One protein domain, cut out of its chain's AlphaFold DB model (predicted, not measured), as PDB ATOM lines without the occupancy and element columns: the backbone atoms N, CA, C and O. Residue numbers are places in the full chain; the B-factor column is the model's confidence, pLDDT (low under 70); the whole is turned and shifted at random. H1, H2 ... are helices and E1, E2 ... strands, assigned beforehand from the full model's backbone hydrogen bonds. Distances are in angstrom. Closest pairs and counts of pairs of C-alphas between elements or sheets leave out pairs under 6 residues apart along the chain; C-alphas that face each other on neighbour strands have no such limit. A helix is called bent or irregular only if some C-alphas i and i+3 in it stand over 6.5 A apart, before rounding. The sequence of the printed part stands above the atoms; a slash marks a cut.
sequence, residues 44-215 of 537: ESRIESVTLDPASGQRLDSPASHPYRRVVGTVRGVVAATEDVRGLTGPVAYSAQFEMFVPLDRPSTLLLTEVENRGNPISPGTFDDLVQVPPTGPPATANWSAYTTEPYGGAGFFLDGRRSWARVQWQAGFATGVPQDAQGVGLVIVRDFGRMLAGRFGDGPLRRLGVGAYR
ATOM      1  N   GLU A  44     151.252 101.041  52.335       88.50
ATOM      2  CA  GLU A  44     149.795 100.879  52.348       88.50
ATOM      3  C   GLU A  44     149.212 101.466  53.638       88.50
ATOM      4  O   GLU A  44     149.803 101.286  54.712       88.50
ATOM      5  N   SER A  45     148.033 102.088  53.555       92.56
ATOM      6  CA  SER A  45     147.299 102.517  54.742       92.56
ATOM      7  C   SER A  45     146.947 101.331  55.623       92.56
ATOM      8  O   SER A  45     146.493 100.276  55.153       92.56
ATOM      9  N   ARG A  46     147.191 101.505  56.917       92.12
ATOM     10  CA  ARG A  46     146.947 100.480  57.924       92.12
ATOM     11  C   ARG A  46     146.997 101.080  59.317       92.12
ATOM     12  O   ARG A  46     147.703 102.055  59.571       92.12
ATOM     13  N   ILE A  47     146.342 100.399  60.247       93.75
ATOM     14  CA  ILE A  47     146.731 100.469  61.655       93.75
ATOM     15  C   ILE A  47     148.094  99.770  61.779       93.75
ATOM     16  O   ILE A  47     148.331  98.735  61.152       93.75
ATOM     17  N   GLU A  48     148.992 100.329  62.576       92.19
ATOM     18  CA  GLU A  48     150.335  99.799  62.831       92.19
ATOM     19  C   GLU A  48     150.484  99.283  64.259       92.19
ATOM     20  O   GLU A  48     151.208  98.319  64.503       92.19
ATOM     21  N   SER A  49     149.783  99.894  65.216       92.12
ATOM     22  CA  SER A  49     149.835  99.473  66.613       92.12
ATOM     23  C   SER A  49     148.528  99.731  67.356       92.12
ATOM     24  O   SER A  49     147.717 100.580  66.980       92.12
ATOM     25  N   VAL A  50     148.350  98.966  68.432       94.12
ATOM     26  CA  VAL A  50     147.235  99.075  69.372       94.12
ATOM     27  C   VAL A  50     147.810  99.200  70.773       94.12
ATOM     28  O   VAL A  50     148.574  98.335  71.206       94.12
ATOM     29  N   THR A  51     147.394 100.231  71.498       93.81
ATOM     30  CA  THR A  51     147.681 100.399  72.926       93.81
ATOM     31  C   THR A  51     146.378 100.293  73.701       93.81
ATOM     32  O   THR A  51     145.388 100.915  73.327       93.81
ATOM     33  N   LEU A  52     146.363  99.500  74.770       94.38
ATOM     34  CA  LEU A  52     145.196  99.359  75.639       94.38
ATOM     35  C   LEU A  52     145.241 100.416  76.742       94.38
ATOM     36  O   LEU A  52     146.296 100.650  77.329       94.38
ATOM     37  N   ASP A  53     144.098 101.035  77.008       92.31
ATOM     38  CA  ASP A  53     143.900 101.936  78.141       92.31
ATOM     39  C   ASP A  53     143.836 101.137  79.460       92.31
ATOM     40  O   ASP A  53     143.358 100.000  79.434       92.31
ATOM     41  N   PRO A  54     144.268 101.678  80.617       87.00
ATOM     42  CA  PRO A  54     144.120 101.009  81.914       87.00
ATOM     43  C   PRO A  54     142.683 100.597  82.269       87.00
ATOM     44  O   PRO A  54     142.502  99.627  83.001       87.00
ATOM     45  N   ALA A  55     141.666 101.286  81.739       81.25
ATOM     46  CA  ALA A  55     140.262 100.905  81.893       81.25
ATOM     47  C   ALA A  55     139.870  99.651  81.079       81.25
ATOM     48  O   ALA A  55     138.775  99.109  81.254       81.25
ATOM     49  N   SER A  56     140.742  99.159  80.186       86.38
ATOM     50  CA  SER A  56     140.519  97.905  79.464       86.38
ATOM     51  C   SER A  56     140.413  96.710  80.396       86.38
ATOM     52  O   SER A  56     141.186  96.543  81.333       86.38
ATOM     53  N   GLY A  57     139.513  95.793  80.050       80.75
ATOM     54  CA  GLY A  57     139.297  94.576  80.819       80.75
ATOM     55  C   GLY A  57     138.240  94.733  81.904       80.75
ATOM     56  O   GLY A  57     137.908  93.727  82.533       80.75
ATOM     57  N   GLN A  58     137.674  95.938  82.078       83.88
ATOM     58  CA  GLN A  58     136.510  96.155  82.929       83.88
ATOM     59  C   GLN A  58     135.411  95.163  82.540       83.88
ATOM     60  O   GLN A  58     134.984  95.078  81.384       83.88
ATOM     61  N   ARG A  59     134.985  94.378  83.524       83.62
ATOM     62  CA  ARG A  59     133.886  93.438  83.377       83.62
ATOM     63  C   ARG A  59     132.569  94.196  83.517       83.62
ATOM     64  O   ARG A  59     132.412  94.996  84.435       83.62
ATOM     65  N   LEU A  60     131.664  93.959  82.579       76.94
ATOM     66  CA  LEU A  60     130.300  94.468  82.584       76.94
ATOM     67  C   LEU A  60     129.401  93.265  82.889       76.94
ATOM     68  O   LEU A  60     129.226  92.392  82.038       76.94
ATOM     69  N   ASP A  61     128.925  93.169  84.126       67.62
ATOM     70  CA  ASP A  61     128.056  92.089  84.599       67.62
ATOM     71  C   ASP A  61     126.645  92.627  84.800       67.62
ATOM     72  O   ASP A  61     126.473  93.530  85.605       67.62
ATOM     73  N   SER A  62     125.633  92.047  84.158       60.16
ATOM     74  CA  SER A  62     124.236  92.300  84.526       60.16
ATOM     75  C   SER A  62     123.660  91.054  85.198       60.16
ATOM     76  O   SER A  62     123.897  89.950  84.699       60.16
ATOM     77  N   PRO A  63     122.868  91.178  86.278       56.75
ATOM     78  CA  PRO A  63     122.154  90.045  86.872       56.75
ATOM     79  C   PRO A  63     121.234  89.305  85.887       56.75
ATOM     80  O   PRO A  63     120.932  88.133  86.103       56.75
ATOM     81  N   ALA A  64     120.791  89.982  84.820       58.00
ATOM     82  CA  ALA A  64     119.842  89.464  83.837       58.00
ATOM     83  C   ALA A  64     120.474  89.051  82.493       58.00
ATOM     84  O   ALA A  64     119.776  88.458  81.675       58.00
ATOM     85  N   SER A  65     121.763  89.333  82.249       67.00
ATOM     86  CA  SER A  65     122.382  89.159  80.925       67.00
ATOM     87  C   SER A  65     123.702  88.389  80.956       67.00
ATOM     88  O   SER A  65     124.277  88.080  82.001       67.00
ATOM     89  N   HIS A  66     124.226  88.099  79.765       77.31
ATOM     90  CA  HIS A  66     125.561  87.532  79.601       77.31
ATOM     91  C   HIS A  66     126.647  88.501  80.093       77.31
ATOM     92  O   HIS A  66     126.471  89.713  79.961       77.31
ATOM     93  N   PRO A  67     127.770  88.001  80.641       82.69
ATOM     94  CA  PRO A  67     128.866  88.849  81.085       82.69
ATOM     95  C   PRO A  67     129.692  89.349  79.899       82.69
ATOM     96  O   PRO A  67     130.021  88.592  78.981       82.69
ATOM     97  N   TYR A  68     130.090  90.614  79.958       86.25
ATOM     98  CA  TYR A  68     130.866  91.283  78.921       86.25
ATOM     99  C   TYR A  68     132.191  91.813  79.448       86.25
ATOM    100  O   TYR A  68     132.387  92.058  80.638       86.25
ATOM    101  N   ARG A  69     133.120  92.020  78.523       88.38
ATOM    102  CA  ARG A  69     134.350  92.768  78.734       88.38
ATOM    103  C   ARG A  69     134.301  94.040  77.914       88.38
ATOM    104  O   ARG A  69     134.135  93.989  76.695       88.38
ATOM    105  N   ARG A  70     134.528  95.160  78.589       89.69
ATOM    106  CA  ARG A  70     134.828  96.442  77.970       89.69
ATOM    107  C   ARG A  70     136.313  96.506  77.632       89.69
ATOM    108  O   ARG A  70     137.170  96.292  78.492       89.69
ATOM    109  N   VAL A  71     136.623  96.771  76.371       92.56
ATOM    110  CA  VAL A  71     137.990  96.959  75.875       92.56
ATOM    111  C   VAL A  71     138.095  98.372  75.335       92.56
ATOM    112  O   VAL A  71     137.323  98.747  74.462       92.56
ATOM    113  N   VAL A  72     139.044  99.146  75.848       94.62
ATOM    114  CA  VAL A  72     139.266 100.538  75.453       94.62
ATOM    115  C   VAL A  72     140.731 100.733  75.111       94.62
ATOM    116  O   VAL A  72     141.620 100.276  75.829       94.62
ATOM    117  N   GLY A  73     141.019 101.419  74.019       94.94
ATOM    118  CA  GLY A  73     142.400 101.660  73.649       94.94
ATOM    119  C   GLY A  73     142.556 102.719  72.587       94.94
ATOM    120  O   GLY A  73     141.627 103.443  72.249       94.94
ATOM    121  N   THR A  74     143.768 102.801  72.063       95.00
ATOM    122  CA  THR A  74     144.152 103.694  70.979       95.00
ATOM    123  C   THR A  74     144.771 102.878  69.856       95.00
ATOM    124  O   THR A  74     145.698 102.099  70.087       95.00
ATOM    125  N   VAL A  75     144.269 103.071  68.641       94.44
ATOM    126  CA  VAL A  75     144.912 102.615  67.409       94.44
ATOM    127  C   VAL A  75     145.796 103.735  66.874       94.44
ATOM    128  O   VAL A  75     145.398 104.901  66.877       94.44
ATOM    129  N   ARG A  76     146.996 103.386  66.414       94.50
ATOM    130  CA  ARG A  76     147.877 104.292  65.666       94.50
ATOM    131  C   ARG A  76     148.127 103.696  64.300       94.50
ATOM    132  O   ARG A  76     148.405 102.499  64.205       94.50
ATOM    133  N   GLY A  77     148.032 104.514  63.267       93.81
ATOM    134  CA  GLY A  77     148.192 104.063  61.897       93.81
ATOM    135  C   GLY A  77     148.723 105.147  60.982       93.81
ATOM    136  O   GLY A  77     149.019 106.264  61.410       93.81
ATOM    137  N   VAL A  78     148.821 104.791  59.710       93.38
ATOM    138  CA  VAL A  78     149.245 105.674  58.630       93.38
ATOM    139  C   VAL A  78     148.228 105.606  57.501       93.38
ATOM    140  O   VAL A  78     147.723 104.530  57.177       93.38
ATOM    141  N   VAL A  79     147.927 106.759  56.919       93.31
ATOM    142  CA  VAL A  79     147.233 106.921  55.644       93.31
ATOM    143  C   VAL A  79     148.299 107.068  54.567       93.31
ATOM    144  O   VAL A  79     149.161 107.941  54.659       93.31
ATOM    145  N   ALA A  80     148.275 106.192  53.570       92.88
ATOM    146  CA  ALA A  80     149.177 106.221  52.430       92.88
ATOM    147  C   ALA A  80     148.929 107.454  51.563       92.88
ATOM    148  O   ALA A  80     147.782 107.804  51.314       92.88
ATOM    149  N   ALA A  81     149.988 108.027  50.987       91.06
ATOM    150  CA  ALA A  81     149.878 109.136  50.031       91.06
ATOM    151  C   ALA A  81     149.064 108.800  48.764       91.06
ATOM    152  O   ALA A  81     148.733 109.693  47.994       91.06
ATOM    153  N   THR A  82     148.794 107.515  48.517       90.12
ATOM    154  CA  THR A  82     148.029 107.022  47.366       90.12
ATOM    155  C   THR A  82     146.536 106.859  47.653       90.12
ATOM    156  O   THR A  82     145.816 106.397  46.773       90.12
ATOM    157  N   GLU A  83     146.071 107.134  48.874       90.44
ATOM    158  CA  GLU A  83     144.635 107.130  49.170       90.44
ATOM    159  C   GLU A  83     143.943 108.298  48.475       90.44
ATOM    160  O   GLU A  83     144.483 109.402  48.399       90.44
ATOM    161  N   ASP A  84     142.711 108.063  48.030       86.44
ATOM    162  CA  ASP A  84     141.861 109.090  47.432       86.44
ATOM    163  C   ASP A  84     141.178 109.935  48.522       86.44
ATOM    164  O   ASP A  84     139.966 109.892  48.748       86.44
ATOM    165  N   VAL A  85     142.004 110.646  49.290       86.69
ATOM    166  CA  VAL A  85     141.575 111.545  50.361       86.69
ATOM    167  C   VAL A  85     141.894 112.974  49.955       86.69
ATOM    168  O   VAL A  85     143.051 113.350  49.758       86.69
ATOM    169  N   ARG A  86     140.863 113.811  49.880       80.38
ATOM    170  CA  ARG A  86     141.037 115.229  49.584       80.38
ATOM    171  C   ARG A  86     141.857 115.920  50.674       80.38
ATOM    172  O   ARG A  86     141.651 115.695  51.864       80.38
ATOM    173  N   GLY A  87     142.781 116.777  50.238       79.25
ATOM    174  CA  GLY A  87     143.715 117.493  51.113       79.25
ATOM    175  C   GLY A  87     144.972 116.695  51.472       79.25
ATOM    176  O   GLY A  87     145.893 117.246  52.071       79.25
ATOM    177  N   LEU A  88     145.066 115.428  51.058       85.50
ATOM    178  CA  LEU A  88     146.242 114.606  51.307       85.50
ATOM    179  C   LEU A  88     147.402 115.016  50.381       85.50
ATOM    180  O   LEU A  88     147.326 114.879  49.163       85.50
ATOM    181  N   THR A  89     148.492 115.526  50.958       86.50
ATOM    182  CA  THR A  89     149.708 115.952  50.223       86.50
ATOM    183  C   THR A  89     150.880 114.976  50.366       86.50
ATOM    184  O   THR A  89     151.921 115.137  49.733       86.50
ATOM    185  N   GLY A  90     150.710 113.947  51.193       90.00
ATOM    186  CA  GLY A  90     151.710 112.945  51.535       90.00
ATOM    187  C   GLY A  90     151.124 111.931  52.518       90.00
ATOM    188  O   GLY A  90     149.937 112.009  52.835       90.00
ATOM    189  N   PRO A  91     151.916 110.964  53.007       91.88
ATOM    190  CA  PRO A  91     151.426 110.035  54.011       91.88
ATOM    191  C   PRO A  91     151.139 110.776  55.320       91.88
ATOM    192  O   PRO A  91     151.915 111.641  55.729       91.88
ATOM    193  N   VAL A  92     150.051 110.417  55.998       91.31
ATOM    194  CA  VAL A  92     149.645 111.065  57.251       91.31
ATOM    195  C   VAL A  92     149.465 110.032  58.350       91.31
ATOM    196  O   VAL A  92     148.702 109.081  58.208       91.31
ATOM    197  N   ALA A  93     150.174 110.211  59.461       92.12
ATOM    198  CA  ALA A  93     149.965 109.405  60.656       92.12
ATOM    199  C   ALA A  93     148.678 109.834  61.371       92.12
ATOM    200  O   ALA A  93     148.366 111.023  61.435       92.12
ATOM    201  N   TYR A  94     147.967 108.874  61.957       92.94
ATOM    202  CA  TYR A  94     146.785 109.141  62.769       92.94
ATOM    203  C   TYR A  94     146.808 108.377  64.090       92.94
ATOM    204  O   TYR A  94     147.506 107.373  64.268       92.94
ATOM    205  N   SER A  95     145.985 108.853  65.020       93.00
ATOM    206  CA  SER A  95     145.690 108.178  66.278       93.00
ATOM    207  C   SER A  95     144.209 108.332  66.601       93.00
ATOM    208  O   SER A  95     143.697 109.451  66.610       93.00
ATOM    209  N   ALA A  96     143.539 107.226  66.908       93.62
ATOM    210  CA  ALA A  96     142.118 107.210  67.239       93.62
ATOM    211  C   ALA A  96     141.859 106.304  68.439       93.62
ATOM    212  O   ALA A  96     142.430 105.215  68.531       93.62
ATOM    213  N   GLN A  97     141.005 106.741  69.363       94.75
ATOM    214  CA  GLN A  97     140.546 105.849  70.420       94.75
ATOM    215  C   GLN A  97     139.461 104.910  69.893       94.75
ATOM    216  O   GLN A  97     138.727 105.243  68.962       94.75
ATOM    217  N   PHE A  98     139.351 103.738  70.506       95.00
ATOM    218  CA  PHE A  98     138.300 102.772  70.217       95.00
ATOM    219  C   PHE A  98     137.741 102.182  71.509       95.00
ATOM    220  O   PHE A  98     138.405 102.172  72.550       95.00
ATOM    221  N   GLU A  99     136.531 101.651  71.410       93.62
ATOM    222  CA  GLU A  99     135.863 100.898  72.464       93.62
ATOM    223  C   GLU A  99     135.244  99.636  71.874       93.62
ATOM    224  O   GLU A  99     134.803  99.636  70.726       93.62
ATOM    225  N   MET A 100     135.214  98.560  72.656       92.62
ATOM    226  CA  MET A 100     134.523  97.328  72.309       92.62
ATOM    227  C   MET A 100     133.811  96.738  73.518       92.62
ATOM    228  O   MET A 100     134.355  96.743  74.625       92.62
ATOM    229  N   PHE A 101     132.660  96.125  73.266       89.44
ATOM    230  CA  PHE A 101     132.003  95.198  74.178       89.44
ATOM    231  C   PHE A 101     132.103  93.792  73.601       89.44
ATOM    232  O   PHE A 101     131.643  93.526  72.491       89.44
ATOM    233  N   VAL A 102     132.747  92.899  74.350       89.25
ATOM    234  CA  VAL A 102     133.012  91.520  73.927       89.25
ATOM    235  C   VAL A 102     132.414  90.548  74.944       89.25
ATOM    236  O   VAL A 102     132.755  90.656  76.124       89.25
ATOM    237  N   PRO A 103     131.561  89.593  74.532       88.06
ATOM    238  CA  PRO A 103     131.034  88.580  75.443       88.06
ATOM    239  C   PRO A 103     132.162  87.735  76.056       88.06
ATOM    240  O   PRO A 103     133.087  87.317  75.357       88.06
ATOM    241  N   LEU A 104     132.093  87.473  77.363       86.56
ATOM    242  CA  LEU A 104     133.093  86.677  78.089       86.56
ATOM    243  C   LEU A 104     132.830  85.171  78.027       86.56
ATOM    244  O   LEU A 104     133.760  84.382  78.166       86.56
ATOM    245  N   ASP A 105     131.572  84.771  77.855       82.88
ATOM    246  CA  ASP A 105     131.154  83.370  77.926       82.88
ATOM    247  C   ASP A 105     131.263  82.624  76.585       82.88
ATOM    248  O   ASP A 105     131.287  81.392  76.560       82.88
ATOM    249  N   ARG A 106     131.368  83.353  75.465       78.12
ATOM    250  CA  ARG A 106     131.640  82.796  74.139       78.12
ATOM    251  C   ARG A 106     132.343  83.813  73.232       78.12
ATOM    252  O   ARG A 106     131.955  84.979  73.207       78.12
ATOM    253  N   PRO A 107     133.307  83.389  72.402       71.81
ATOM    254  CA  PRO A 107     133.839  84.251  71.358       71.81
ATOM    255  C   PRO A 107     132.766  84.503  70.289       71.81
ATOM    256  O   PRO A 107     132.300  83.571  69.628       71.81
ATOM    257  N   SER A 108     132.379  85.766  70.093       79.94
ATOM    258  CA  SER A 108     131.597  86.150  68.917       79.94
ATOM    259  C   SER A 108     132.496  86.201  67.682       79.94
ATOM    260  O   SER A 108     133.669  86.562  67.729       79.94
ATOM    261  N   THR A 109     131.914  85.838  66.551       82.62
ATOM    262  CA  THR A 109     132.517  85.926  65.212       82.62
ATOM    263  C   THR A 109     131.852  87.007  64.362       82.62
ATOM    264  O   THR A 109     132.300  87.261  63.242       82.62
ATOM    265  N   LEU A 110     130.792  87.617  64.900       89.94
ATOM    266  CA  LEU A 110     130.058  88.739  64.339       89.94
ATOM    267  C   LEU A 110     130.339  89.990  65.169       89.94
ATOM    268  O   LEU A 110     130.340  89.930  66.402       89.94
ATOM    269  N   LEU A 111     130.575  91.103  64.486       93.19
ATOM    270  CA  LEU A 111     130.807  92.406  65.091       93.19
ATOM    271  C   LEU A 111     129.905  93.455  64.451       93.19
ATOM    272  O   LEU A 111     129.912  93.592  63.229       93.19
ATOM    273  N   LEU A 112     129.212  94.229  65.281       95.56
ATOM    274  CA  LEU A 112     128.653  95.514  64.880       95.56
ATOM    275  C   LEU A 112     129.701  96.604  65.132       95.56
ATOM    276  O   LEU A 112     130.018  96.902  66.284       95.56
ATOM    277  N   THR A 113     130.254  97.172  64.067       96.94
ATOM    278  CA  THR A 113     131.115  98.352  64.137       96.94
ATOM    279  C   THR A 113     130.268  99.590  63.904       96.94
ATOM    280  O   THR A 113     129.737  99.798  62.817       96.94
ATOM    281  N   GLU A 114     130.170 100.427  64.919       94.88
ATOM    282  CA  GLU A 114     129.479 101.697  64.860       94.88
ATOM    283  C   GLU A 114     130.405 102.832  64.414       94.88
ATOM    284  O   GLU A 114     131.523 103.002  64.913       94.88
ATOM    285  N   VAL A 115     129.886 103.646  63.501       94.50
ATOM    286  CA  VAL A 115     130.398 104.973  63.186       94.50
ATOM    287  C   VAL A 115     129.757 105.960  64.159       94.50
ATOM    288  O   VAL A 115     128.538 106.143  64.164       94.50
ATOM    289  N   GLU A 116     130.575 106.603  64.990       90.38
ATOM    290  CA  GLU A 116     130.089 107.560  65.989       90.38
ATOM    291  C   GLU A 116     129.341 108.726  65.327       90.38
ATOM    292  O   GLU A 116     129.798 109.285  64.328       90.38
ATOM    293  N   ASN A 117     128.218 109.126  65.917       87.44
ATOM    294  CA  ASN A 117     127.453 110.303  65.526       87.44
ATOM    295  C   ASN A 117     127.869 111.474  66.427       87.44
ATOM    296  O   ASN A 117     127.569 111.483  67.623       87.44
ATOM    297  N   ARG A 118     128.598 112.454  65.873       82.12
ATOM    298  CA  ARG A 118     129.149 113.604  66.625       82.12
ATOM    299  C   ARG A 118     130.020 113.184  67.816       82.12
ATOM    300  O   ARG A 118     129.940 113.774  68.892       82.12
ATOM    301  N   GLY A 119     130.804 112.120  67.633       82.56
ATOM    302  CA  GLY A 119     131.643 111.529  68.680       82.56
ATOM    303  C   GLY A 119     130.889 110.712  69.737       82.56
ATOM    304  O   GLY A 119     131.495 110.319  70.731       82.56
ATOM    305  N   ASN A 120     129.590 110.450  69.545       84.94
ATOM    306  CA  ASN A 120     128.774 109.663  70.469       84.94
ATOM    307  C   ASN A 120     128.317 108.349  69.815       84.94
ATOM    308  O   ASN A 120     127.945 108.351  68.637       84.94
ATOM    309  N   PRO A 121     128.294 107.231  70.556       87.56
ATOM    310  CA  PRO A 121     127.624 106.024  70.116       87.56
ATOM    311  C   PRO A 121     126.118 106.155  70.340       87.56
ATOM    312  O   PRO A 121     125.660 106.522  71.420       87.56
ATOM    313  N   ILE A 122     125.347 105.837  69.316       86.12
ATOM    314  CA  ILE A 122     123.888 105.853  69.297       86.12
ATOM    315  C   ILE A 122     123.298 104.454  69.128       86.12
ATOM    316  O   ILE A 122     122.136 104.255  69.480       86.12
ATOM    317  N   SER A 123     124.059 103.474  68.626       88.25
ATOM    318  CA  SER A 123     123.530 102.125  68.412       88.25
ATOM    319  C   SER A 123     123.034 101.471  69.705       88.25
ATOM    320  O   SER A 123     121.938 100.913  69.653       88.25
ATOM    321  N   PRO A 124     123.686 101.613  70.883       82.94
ATOM    322  CA  PRO A 124     123.127 101.088  72.128       82.94
ATOM    323  C   PRO A 124     121.742 101.664  72.432       82.94
ATOM    324  O   PRO A 124     120.837 100.904  72.721       82.94
ATOM    325  N   GLY A 125     121.515 102.967  72.244       78.94
ATOM    326  CA  GLY A 125     120.188 103.572  72.455       78.94
ATOM    327  C   GLY A 125     119.179 103.269  71.347       78.94
ATOM    328  O   GLY A 125     117.974 103.383  71.549       78.94
ATOM    329  N   THR A 126     119.668 102.887  70.165       85.00
ATOM    330  CA  THR A 126     118.840 102.494  69.017       85.00
ATOM    331  C   THR A 126     118.300 101.077  69.169       85.00
ATOM    332  O   THR A 126     117.207 100.784  68.689       85.00
ATOM    333  N   PHE A 127     119.069 100.179  69.783       85.88
ATOM    334  CA  PHE A 127     118.698  98.769  69.879       85.88
ATOM    335  C   PHE A 127     118.358  98.325  71.301       85.88
ATOM    336  O   PHE A 127     117.556  97.412  71.458       85.88
ATOM    337  N   ASP A 128     118.905  98.955  72.335       77.44
ATOM    338  CA  ASP A 128     118.451  98.751  73.707       77.44
ATOM    339  C   ASP A 128     117.347  99.773  74.026       77.44
ATOM    340  O   ASP A 128     117.417 100.936  73.630       77.44
ATOM    341  N   ASP A 129     116.319  99.370  74.780       66.31
ATOM    342  CA  ASP A 129     115.179 100.236  75.146       66.31
ATOM    343  C   ASP A 129     115.533 101.308  76.193       66.31
ATOM    344  O   ASP A 129     114.689 101.797  76.948       66.31
ATOM    345  N   LEU A 130     116.805 101.689  76.266       58.91
ATOM    346  CA  LEU A 130     117.326 102.601  77.264       58.91
ATOM    347  C   LEU A 130     117.037 104.042  76.832       58.91
ATOM    348  O   LEU A 130     117.584 104.550  75.860       58.91
ATOM    349  N   VAL A 131     116.180 104.721  77.596       50.72
ATOM    350  CA  VAL A 131     115.790 106.142  77.428       50.72
ATOM    351  C   VAL A 131     116.912 107.092  77.907       50.72
ATOM    352  O   VAL A 131     116.678 108.211  78.349       50.72
ATOM    353  N   GLN A 132     118.163 106.637  77.907       55.97
ATOM    354  CA  GLN A 132     119.272 107.297  78.592       55.97
ATOM    355  C   GLN A 132     120.157 108.069  77.613       55.97
ATOM    356  O   GLN A 132     120.379 107.649  76.476       55.97
ATOM    357  N   VAL A 133     120.685 109.204  78.081       61.34
ATOM    358  CA  VAL A 133     121.631 110.040  77.331       61.34
ATOM    359  C   VAL A 133     122.825 109.168  76.918       61.34
ATOM    360  O   VAL A 133     123.450 108.570  77.801       61.34
ATOM    361  N   PRO A 134     123.143 109.051  75.613       64.75
ATOM    362  CA  PRO A 134     124.287 108.267  75.162       64.75
ATOM    363  C   PRO A 134     125.565 108.770  75.835       64.75
ATOM    364  O   PRO A 134     125.707 109.976  76.059       64.75
ATOM    365  N   PRO A 135     126.508 107.877  76.173       74.00
ATOM    366  CA  PRO A 135     127.759 108.299  76.774       74.00
ATOM    367  C   PRO A 135     128.493 109.214  75.800       74.00
ATOM    368  O   PRO A 135     128.739 108.856  74.649       74.00
ATOM    369  N   THR A 136     128.845 110.404  76.271       75.44
ATOM    370  CA  THR A 136     129.476 111.407  75.421       75.44
ATOM    371  C   THR A 136     130.990 111.369  75.510       75.44
ATOM    372  O   THR A 136     131.558 111.144  76.582       75.44
ATOM    373  N   GLY A 137     131.642 111.701  74.400       76.56
ATOM    374  CA  GLY A 137     133.076 111.961  74.360       76.56
ATOM    375  C   GLY A 137     133.953 110.720  74.144       76.56
ATOM    376  O   GLY A 137     133.464 109.657  73.743       76.56
ATOM    377  N   PRO A 138     135.275 110.864  74.368       84.12
ATOM    378  CA  PRO A 138     136.251 109.841  74.014       84.12
ATOM    379  C   PRO A 138     136.014 108.504  74.734       84.12
ATOM    380  O   PRO A 138     135.704 108.513  75.928       84.12
ATOM    381  N   PRO A 139     136.233 107.356  74.065       88.94
ATOM    382  CA  PRO A 139     136.181 106.019  74.657       88.94
ATOM    383  C   PRO A 139     136.786 105.878  76.060       88.94
ATOM    384  O   PRO A 139     136.147 105.306  76.941       88.94
ATOM    385  N   ALA A 140     137.983 106.422  76.303       85.62
ATOM    386  CA  ALA A 140     138.669 106.319  77.599       85.62
ATOM    387  C   ALA A 140     137.895 106.970  78.756       85.62
ATOM    388  O   ALA A 140     137.951 106.494  79.887       85.62
ATOM    389  N   THR A 141     137.139 108.031  78.473       84.06
ATOM    390  CA  THR A 141     136.411 108.824  79.475       84.06
ATOM    391  C   THR A 141     134.897 108.647  79.402       84.06
ATOM    392  O   THR A 141     134.178 109.236  80.205       84.06
ATOM    393  N   ALA A 142     134.403 107.871  78.437       82.44
ATOM    394  CA  ALA A 142     132.984 107.637  78.236       82.44
ATOM    395  C   ALA A 142     132.368 106.993  79.483       82.44
ATOM    396  O   ALA A 142     132.758 105.893  79.892       82.44
ATOM    397  N   ASN A 143     131.412 107.697  80.089       76.38
ATOM    398  CA  ASN A 143     130.751 107.234  81.294       76.38
ATOM    399  C   ASN A 143     129.463 106.485  80.953       76.38
ATOM    400  O   ASN A 143     128.460 107.084  80.575       76.38
ATOM    401  N   TRP A 144     129.492 105.175  81.166       73.94
ATOM    402  CA  TRP A 144     128.333 104.307  80.991       73.94
ATOM    403  C   TRP A 144     127.443 104.233  82.239       73.94
ATOM    404  O   TRP A 144     126.386 103.628  82.165       73.94
ATOM    405  N   SER A 145     127.806 104.869  83.362       63.31
ATOM    406  CA  SER A 145     127.057 104.757  84.623       63.31
ATOM    407  C   SER A 145     125.633 105.325  84.553       63.31
ATOM    408  O   SER A 145     124.753 104.870  85.277       63.31
ATOM    409  N   ALA A 146     125.405 106.340  83.708       52.06
ATOM    410  CA  ALA A 146     124.071 106.889  83.468       52.06
ATOM    411  C   ALA A 146     123.205 105.865  82.725       52.06
ATOM    412  O   ALA A 146     122.103 105.575  83.165       52.06
ATOM    413  N   TYR A 147     123.762 105.183  81.722       50.56
ATOM    414  CA  TYR A 147     123.136 104.064  81.007       50.56
ATOM    415  C   TYR A 147     122.720 102.878  81.904       50.56
ATOM    416  O   TYR A 147     122.058 101.958  81.432       50.56
ATOM    417  N   THR A 148     123.112 102.872  83.183       49.31
ATOM    418  CA  THR A 148     123.069 101.712  84.081       49.31
ATOM    419  C   THR A 148     122.445 102.040  85.445       49.31
ATOM    420  O   THR A 148     123.026 101.710  86.479       49.31
ATOM    421  N   THR A 149     121.290 102.716  85.507       42.19
ATOM    422  CA  THR A 149     120.650 103.053  86.805       42.19
ATOM    423  C   THR A 149     120.154 101.846  87.624       42.19
ATOM    424  O   THR A 149     119.775 102.011  88.774       42.19
ATOM    425  N   GLU A 150     120.247 100.636  87.086       43.66
ATOM    426  CA  GLU A 150     120.369  99.359  87.811       43.66
ATOM    427  C   GLU A 150     121.714  98.756  87.365       43.66
ATOM    428  O   GLU A 150     122.076  99.035  86.219       43.66
ATOM    429  N   PRO A 151     122.481  97.978  88.165       38.94
ATOM    430  CA  PRO A 151     123.822  97.529  87.774       38.94
ATOM    431  C   PRO A 151     123.738  96.766  86.441       38.94
ATOM    432  O   PRO A 151     123.359  95.602  86.387       38.94
ATOM    433  N   TYR A 152     124.019  97.489  85.352       47.06
ATOM    434  CA  TYR A 152     123.841  97.101  83.949       47.06
ATOM    435  C   TYR A 152     122.419  96.633  83.545       47.06
ATOM    436  O   TYR A 152     122.261  95.805  82.650       47.06
ATOM    437  N   GLY A 153     121.378  97.165  84.194       35.53
ATOM    438  CA  GLY A 153     119.972  96.753  84.073       35.53
ATOM    439  C   GLY A 153     119.149  97.481  83.006       35.53
ATOM    440  O   GLY A 153     118.173  98.159  83.313       35.53
ATOM    441  N   GLY A 154     119.482  97.251  81.742       42.09
ATOM    442  CA  GLY A 154     118.451  96.882  80.776       42.09
ATOM    443  C   GLY A 154     118.666  95.406  80.465       42.09
ATOM    444  O   GLY A 154     119.817  94.991  80.337       42.09
ATOM    445  N   ALA A 155     117.612  94.603  80.346       45.19
ATOM    446  CA  ALA A 155     117.689  93.337  79.614       45.19
ATOM    447  C   ALA A 155     117.996  93.681  78.141       45.19
ATOM    448  O   ALA A 155     117.097  93.879  77.327       45.19
ATOM    449  N   GLY A 156     119.263  94.006  77.880       65.12
ATOM    450  CA  GLY A 156     119.688  94.710  76.682       65.12
ATOM    451  C   GLY A 156     119.634  93.762  75.507       65.12
ATOM    452  O   GLY A 156     120.225  92.685  75.550       65.12
ATOM    453  N   PHE A 157     118.996  94.185  74.425       77.31
ATOM    454  CA  PHE A 157     119.010  93.458  73.169       77.31
ATOM    455  C   PHE A 157     120.443  93.109  72.744       77.31
ATOM    456  O   PHE A 157     120.693  91.998  72.266       77.31
ATOM    457  N   PHE A 158     121.414  94.006  72.946       76.25
ATOM    458  CA  PHE A 158     122.816  93.692  72.664       76.25
ATOM    459  C   PHE A 158     123.369  92.571  73.542       76.25
ATOM    460  O   PHE A 158     123.986  91.634  73.016       76.25
ATOM    461  N   LEU A 159     123.147  92.671  74.855       73.94
ATOM    462  CA  LEU A 159     123.721  91.769  75.851       73.94
ATOM    463  C   LEU A 159     123.080  90.378  75.790       73.94
ATOM    464  O   LEU A 159     123.788  89.367  75.803       73.94
ATOM    465  N   ASP A 160     121.761  90.320  75.629       75.31
ATOM    466  CA  ASP A 160     120.982  89.084  75.524       75.31
ATOM    467  C   ASP A 160     121.332  88.312  74.248       75.31
ATOM    468  O   ASP A 160     121.440  87.084  74.244       75.31
ATOM    469  N   GLY A 161     121.615  89.031  73.158       78.62
ATOM    470  CA  GLY A 161     122.068  88.433  71.904       78.62
ATOM    471  C   GLY A 161     123.518  87.950  71.901       78.62
ATOM    472  O   GLY A 161     123.950  87.332  70.920       78.62
ATOM    473  N   ARG A 162     124.298  88.234  72.956       84.44
ATOM    474  CA  ARG A 162     125.755  88.007  72.996       84.44
ATOM    475  C   ARG A 162     126.462  88.610  71.777       84.44
ATOM    476  O   ARG A 162     127.311  87.962  71.153       84.44
ATOM    477  N   ARG A 163     126.050  89.817  71.391       87.81
ATOM    478  CA  ARG A 163     126.578  90.554  70.239       87.81
ATOM    479  C   ARG A 163     127.851  91.279  70.636       87.81
ATOM    480  O   ARG A 163     127.866  91.942  71.669       87.81
ATOM    481  N   SER A 164     128.900  91.171  69.822       91.50
ATOM    482  CA  SER A 164     130.046  92.069  69.966       91.50
ATOM    483  C   SER A 164     129.736  93.398  69.300       91.50
ATOM    484  O   SER A 164     129.242  93.435  68.171       91.50
ATOM    485  N   TRP A 165     130.107  94.472  69.978       93.06
ATOM    486  CA  TRP A 165     129.977  95.837  69.490       93.06
ATOM    487  C   TRP A 165     131.330  96.539  69.565       93.06
ATOM    488  O   TRP A 165     132.129  96.251  70.461       93.06
ATOM    489  N   ALA A 166     131.602  97.439  68.627       94.69
ATOM    490  CA  ALA A 166     132.768  98.304  68.674       94.69
ATOM    491  C   ALA A 166     132.487  99.674  68.067       94.69
ATOM    492  O   ALA A 166     131.680  99.798  67.154       94.69
ATOM    493  N   ARG A 167     133.248 100.673  68.504       94.31
ATOM    494  CA  ARG A 167     133.345 101.989  67.867       94.31
ATOM    495  C   ARG A 167     134.799 102.423  67.765       94.31
ATOM    496  O   ARG A 167     135.631 102.012  68.577       94.31
ATOM    497  N   VAL A 168     135.094 103.282  66.797       94.94
ATOM    498  CA  VAL A 168     136.388 103.953  66.652       94.94
ATOM    499  C   VAL A 168     136.153 105.418  66.315       94.94
ATOM    500  O   VAL A 168     135.306 105.738  65.479       94.94
ATOM    501  N   GLN A 169     136.898 106.308  66.966       92.19
ATOM    502  CA  GLN A 169     136.787 107.729  66.678       92.19
ATOM    503  C   GLN A 169     137.322 108.020  65.275       92.19
ATOM    504  O   GLN A 169     138.445 107.649  64.935       92.19
ATOM    505  N   TRP A 170     136.530 108.713  64.468       89.56
ATOM    506  CA  TRP A 170     136.858 108.989  63.068       89.56
ATOM    507  C   TRP A 170     136.828 110.484  62.731       89.56
ATOM    508  O   TRP A 170     137.404 110.897  61.729       89.56
ATOM    509  N   GLN A 171     136.151 111.299  63.544       83.62
ATOM    510  CA  GLN A 171     135.830 112.680  63.205       83.62
ATOM    511  C   GLN A 171     136.926 113.652  63.662       83.62
ATOM    512  O   GLN A 171     137.303 113.690  64.839       83.62
ATOM    513  N   ALA A 172     137.401 114.490  62.738       79.31
ATOM    514  CA  ALA A 172     138.336 115.568  63.050       79.31
ATOM    515  C   ALA A 172     137.736 116.543  64.081       79.31
ATOM    516  O   ALA A 172     136.538 116.828  64.070       79.31
ATOM    517  N   GLY A 173     138.566 117.034  65.003       75.50
ATOM    518  CA  GLY A 173     138.126 117.873  66.128       75.50
ATOM    519  C   GLY A 173     137.542 117.101  67.320       75.50
ATOM    520  O   GLY A 173     137.553 117.629  68.426       75.50
ATOM    521  N   PHE A 174     137.119 115.846  67.131       72.81
ATOM    522  CA  PHE A 174     136.724 114.936  68.218       72.81
ATOM    523  C   PHE A 174     137.827 113.920  68.532       72.81
ATOM    524  O   PHE A 174     138.097 113.615  69.693       72.81
ATOM    525  N   ALA A 175     138.497 113.426  67.492       77.62
ATOM    526  CA  ALA A 175     139.667 112.571  67.602       77.62
ATOM    527  C   ALA A 175     140.944 113.416  67.476       77.62
ATOM    528  O   ALA A 175     141.229 113.964  66.412       77.62
ATOM    529  N   THR A 176     141.739 113.506  68.549       75.25
ATOM    530  CA  THR A 176     142.952 114.351  68.613       75.25
ATOM    531  C   THR A 176     143.965 114.064  67.498       75.25
ATOM    532  O   THR A 176     144.705 114.957  67.103       75.25
ATOM    533  N   GLY A 177     144.018 112.827  66.997       77.12
ATOM    534  CA  GLY A 177     144.958 112.406  65.960       77.12
ATOM    535  C   GLY A 177     144.367 112.318  64.555       77.12
ATOM    536  O   GLY A 177     145.014 111.718  63.702       77.12
ATOM    537  N   VAL A 178     143.160 112.843  64.313       81.44
ATOM    538  CA  VAL A 178     142.566 112.901  62.970       81.44
ATOM    539  C   VAL A 178     142.788 114.298  62.383       81.44
ATOM    540  O   VAL A 178     142.286 115.271  62.954       81.44
ATOM    541  N   PRO A 179     143.525 114.423  61.264       77.75
ATOM    542  CA  PRO A 179     143.829 115.715  60.656       77.75
ATOM    543  C   PRO A 179     142.569 116.460  60.205       77.75
ATOM    544  O   PRO A 179     141.660 115.873  59.621       77.75
ATOM    545  N   GLN A 180     142.525 117.771  60.455       76.19
ATOM    546  CA  GLN A 180     141.414 118.639  60.031       76.19
ATOM    547  C   GLN A 180     141.490 119.035  58.548       76.19
ATOM    548  O   GLN A 180     140.477 119.400  57.953       76.19
ATOM    549  N   ASP A 181     142.686 118.978  57.966       73.38
ATOM    550  CA  ASP A 181     143.007 119.338  56.585       73.38
ATOM    551  C   ASP A 181     142.868 118.166  55.600       73.38
ATOM    552  O   ASP A 181     142.783 118.395  54.395       73.38
ATOM    553  N   ALA A 182     142.778 116.930  56.101       73.50
ATOM    554  CA  ALA A 182     142.549 115.718  55.315       73.50
ATOM    555  C   ALA A 182     141.266 115.005  55.781       73.50
ATOM    556  O   ALA A 182     141.295 113.989  56.478       73.50
ATOM    557  N   GLN A 183     140.105 115.552  55.418       69.88
ATOM    558  CA  GLN A 183     138.820 115.187  56.035       69.88
ATOM    559  C   GLN A 183     138.289 113.787  55.651       69.88
ATOM    560  O   GLN A 183     137.415 113.253  56.333       69.88
ATOM    561  N   GLY A 184     138.895 113.123  54.658       83.62
ATOM    562  CA  GLY A 184     138.654 111.708  54.338       83.62
ATOM    563  C   GLY A 184     139.423 110.701  55.212       83.62
ATOM    564  O   GLY A 184     139.163 109.502  55.126       83.62
ATOM    565  N   VAL A 185     140.329 111.144  56.096       90.06
ATOM    566  CA  VAL A 185     141.111 110.238  56.968       90.06
ATOM    567  C   VAL A 185     140.209 109.386  57.869       90.06
ATOM    568  O   VAL A 185     140.504 108.214  58.097       90.06
ATOM    569  N   GLY A 186     139.068 109.916  58.319       91.94
ATOM    570  CA  GLY A 186     138.088 109.150  59.097       91.94
ATOM    571  C   GLY A 186     137.564 107.904  58.367       91.94
ATOM    572  O   GLY A 186     137.398 106.853  58.988       91.94
ATOM    573  N   LEU A 187     137.382 107.982  57.043       93.88
ATOM    574  CA  LEU A 187     136.954 106.853  56.206       93.88
ATOM    575  C   LEU A 187     138.031 105.754  56.198       93.88
ATOM    576  O   LEU A 187     137.727 104.577  56.393       93.88
ATOM    577  N   VAL A 188     139.305 106.144  56.081       94.69
ATOM    578  CA  VAL A 188     140.456 105.226  56.159       94.69
ATOM    579  C   VAL A 188     140.548 104.557  57.532       94.69
ATOM    580  O   VAL A 188     140.757 103.345  57.607       94.69
ATOM    581  N   ILE A 189     140.335 105.309  58.616       95.12
ATOM    582  CA  ILE A 189     140.359 104.785  59.990       95.12
ATOM    583  C   ILE A 189     139.295 103.705  60.182       95.12
ATOM    584  O   ILE A 189     139.612 102.611  60.650       95.12
ATOM    585  N   VAL A 190     138.045 103.975  59.791       96.56
ATOM    586  CA  VAL A 190     136.939 103.015  59.942       96.56
ATOM    587  C   VAL A 190     137.174 101.762  59.093       96.56
ATOM    588  O   VAL A 190     136.940 100.647  59.569       96.56
ATOM    589  N   ARG A 191     137.699 101.907  57.868       96.25
ATOM    590  CA  ARG A 191     138.107 100.772  57.027       96.25
ATOM    591  C   ARG A 191     139.190  99.937  57.711       96.25
ATOM    592  O   ARG A 191     139.040  98.728  57.883       96.25
ATOM    593  N   ASP A 192     140.291 100.561  58.108       95.38
ATOM    594  CA  ASP A 192     141.452  99.842  58.633       95.38
ATOM    595  C   ASP A 192     141.188  99.239  60.019       95.38
ATOM    596  O   ASP A 192     141.719  98.169  60.329       95.38
ATOM    597  N   PHE A 193     140.289  99.835  60.805       96.12
ATOM    598  CA  PHE A 193     139.765  99.252  62.039       96.12
ATOM    599  C   PHE A 193     138.987  97.954  61.777       96.12
ATOM    600  O   PHE A 193     139.270  96.928  62.398       96.12
ATOM    601  N   GLY A 194     138.088  97.941  60.788       95.19
ATOM    602  CA  GLY A 194     137.396  96.715  60.372       95.19
ATOM    603  C   GLY A 194     138.367  95.623  59.900       95.19
ATOM    604  O   GLY A 194     138.227  94.454  60.269       95.19
ATOM    605  N   ARG A 195     139.412  96.002  59.151       93.06
ATOM    606  CA  ARG A 195     140.470  95.083  58.678       93.06
ATOM    607  C   ARG A 195     141.303  94.514  59.822       93.06
ATOM    608  O   ARG A 195     141.614  93.323  59.821       93.06
ATOM    609  N   MET A 196     141.650  95.340  60.809       92.69
ATOM    610  CA  MET A 196     142.326  94.900  62.031       92.69
ATOM    611  C   MET A 196     141.518  93.806  62.733       92.69
ATOM    612  O   MET A 196     142.054  92.739  63.050       92.69
ATOM    613  N   LEU A 197     140.222  94.058  62.927       92.12
ATOM    614  CA  LEU A 197     139.312  93.173  63.652       92.12
ATOM    615  C   LEU A 197     138.973  91.884  62.893       92.12
ATOM    616  O   LEU A 197     138.563  90.904  63.513       92.12
ATOM    617  N   ALA A 198     139.254  91.815  61.590       89.25
ATOM    618  CA  ALA A 198     139.226  90.575  60.810       89.25
ATOM    619  C   ALA A 198     140.384  89.601  61.139       89.25
ATOM    620  O   ALA A 198     140.483  88.532  60.535       89.25
ATOM    621  N   GLY A 199     141.262  89.947  62.090       81.50
ATOM    622  CA  GLY A 199     142.346  89.088  62.579       81.50
ATOM    623  C   GLY A 199     143.736  89.413  62.025       81.50
ATOM    624  O   GLY A 199     144.652  88.618  62.215       81.50
ATOM    625  N   ARG A 200     143.923  90.570  61.371       70.75
ATOM    626  CA  ARG A 200     145.197  90.948  60.721       70.75
ATOM    627  C   ARG A 200     146.374  91.106  61.699       70.75
ATOM    628  O   ARG A 200     147.515  90.978  61.280       70.75
ATOM    629  N   PHE A 201     146.115  91.345  62.986       63.53
ATOM    630  CA  PHE A 201     147.156  91.601  63.996       63.53
ATOM    631  C   PHE A 201     147.673  90.370  64.756       63.53
ATOM    632  O   PHE A 201     148.475  90.535  65.675       63.53
ATOM    633  N   GLY A 202     147.251  89.149  64.404       63.41
ATOM    634  CA  GLY A 202     147.740  87.935  65.079       63.41
ATOM    635  C   GLY A 202     147.567  87.998  66.607       63.41
ATOM    636  O   GLY A 202     146.537  88.484  67.078       63.41
ATOM    637  N   ASP A 203     148.581  87.563  67.366       66.06
ATOM    638  CA  ASP A 203     148.609  87.456  68.844       66.06
ATOM    639  C   ASP A 203     148.827  88.794  69.598       66.06
ATOM    640  O   ASP A 203     149.464  88.864  70.655       66.06
ATOM    641  N   GLY A 204     148.294  89.895  69.062       81.12
ATOM    642  CA  GLY A 204     148.425  91.239  69.635       81.12
ATOM    643  C   GLY A 204     147.698  91.461  70.981       81.12
ATOM    644  O   GLY A 204     147.018  90.571  71.498       81.12
ATOM    645  N   PRO A 205     147.786  92.678  71.562       83.50
ATOM    646  CA  PRO A 205     147.153  93.026  72.843       83.50
ATOM    647  C   PRO A 205     145.661  92.675  72.937       83.50
ATOM    648  O   PRO A 205     145.200  92.217  73.979       83.50
ATOM    649  N   LEU A 206     144.923  92.813  71.833       87.00
ATOM    650  CA  LEU A 206     143.505  92.459  71.747       87.00
ATOM    651  C   LEU A 206     143.254  90.955  71.954       87.00
ATOM    652  O   LEU A 206     142.335  90.584  72.684       87.00
ATOM    653  N   ARG A 207     144.102  90.073  71.400       84.75
ATOM    654  CA  ARG A 207     143.980  88.618  71.602       84.75
ATOM    655  C   ARG A 207     144.195  88.213  73.053       84.75
ATOM    656  O   ARG A 207     143.478  87.343  73.539       84.75
ATOM    657  N   ARG A 208     145.111  88.877  73.768       84.38
ATOM    658  CA  ARG A 208     145.317  88.653  75.215       84.38
ATOM    659  C   ARG A 208     144.082  89.007  76.044       84.38
ATOM    660  O   ARG A 208     143.857  88.408  77.088       84.38
ATOM    661  N   LEU A 209     143.252  89.926  75.551       83.38
ATOM    662  CA  LEU A 209     141.941  90.243  76.117       83.38
ATOM    663  C   LEU A 209     140.800  89.395  75.535       83.38
ATOM    664  O   LEU A 209     139.634  89.728  75.742       83.38
ATOM    665  N   GLY A 210     141.091  88.293  74.841       80.44
ATOM    666  CA  GLY A 210     140.074  87.392  74.295       80.44
ATOM    667  C   GLY A 210     139.275  87.974  73.126       80.44
ATOM    668  O   GLY A 210     138.264  87.394  72.737       80.44
ATOM    669  N   VAL A 211     139.706  89.098  72.543       86.00
ATOM    670  CA  VAL A 211     139.053  89.666  71.361       86.00
ATOM    671  C   VAL A 211     139.322  88.749  70.167       86.00
ATOM    672  O   VAL A 211     140.470  88.524  69.783       86.00
ATOM    673  N   GLY A 212     138.254  88.180  69.608       81.62
ATOM    674  CA  GLY A 212     138.309  87.265  68.472       81.62
ATOM    675  C   GLY A 212     138.701  87.933  67.150       81.62
ATOM    676  O   GLY A 212     138.781  89.154  67.047       81.62
ATOM    677  N   ALA A 213     138.903  87.112  66.115       88.88
ATOM    678  CA  ALA A 213     138.819  87.594  64.740       88.88
ATOM    679  C   ALA A 213     137.350  87.554  64.321       88.88
ATOM    680  O   ALA A 213     136.722  86.492  64.332       88.88
ATOM    681  N   TYR A 214     136.814  88.705  63.948       90.94
ATOM    682  CA  TYR A 214     135.439  88.839  63.505       90.94
ATOM    683  C   TYR A 214     135.394  88.613  62.013       90.94
ATOM    684  O   TYR A 214     135.880  89.447  61.257       90.94
ATOM    685  N   ARG A 215     134.854  87.471  61.585       86.00
ATOM    686  CA  ARG A 215     134.709  87.146  60.162       86.00
ATOM    687  C   ARG A 215     133.608  87.980  59.525       86.00
ATOM    688  O   ARG A 215     133.836  88.485  58.428       86.00
TER     689      ARG A 215
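Overview. This is residues 44 to 215 of the 537 residues of an uncharacterized protein of Pseudonocardia sp. SCN 73-27 (UniProt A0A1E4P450). A twisted sheet of five strands curls round one long helix, H3, while the short helices H1, H2 and H4 lie at its margins. Along the chain come E1 E2 E3 E4 H1 H2 E5 H3 H4; the sheet, mixed, runs E1 E2 E3 E5 E4. Of 172 printed residues 71, under half, are in named elements, of mixed class. The whole is compact, with a radius of gyration of the C-alphas of 16.1 A, and spans 52 by 34 by 26 A.

Along the chain. The strands are E1, residues 46 to 52, from C-alpha 46 at (146.947, 100.480, 57.924); E2, 68 to 79, 32.5 A long; E3, 92 to 103, 34.4 A; E5, 164 to 168; and E4, 110 to 115. The helices are H3, 185 to 200, 20.1 A; H1, 123 to 127; H2, 157 to 160; and H4, 205 to 208, ending at (145.317, 88.653, 75.215). H3 is only just irregular: C-alphas 197 and 200 are 6.9 A apart.

Arrangement. E1, E2 and E3 form a meander, successive antiparallel neighbours, in two hairpins, with N 51 and O 74 at 2.9 A and N 75 and O 96 at 2.8 A. E5 is antiparallel to E3, N 99 and O 167 at 3.0 A, and parallel to E4, N 114 and O 166 at 2.8 A, each within hydrogen-bond range. E4, H1 H2 and E5 form a strand-helix-strand unit, parallel strands joined through helices, with a right-handed crossover. H3 on one face makes two layers, helix and sheet; its closest C-alphas to E1 are Asp 192 and Arg 46, 5.6 A. H1, H2 and H4 only graze the sheet, with residues 123 to 124, 158 to 159 and 205 to 206. H1 and H2 only just touch, with 3 pairs of C-alphas within 8 A, Phe 127 and Phe 157 closest at 6.3 A. O i to N i+4 pairs are within range throughout H1 and in 11 of 12 in H3; H2 and H4 are too short for one.

Size, cuts and confidence. The farthest C-alphas, Pro 63 and Thr 89, are 52.7 A apart. The printed part has no cut. Links E1 to E2, E2 to E3, H1 to H2 and E5 to H3 are long. Confidence is under 70 in 27 residues, among them 129 to 134 and 145 to 156.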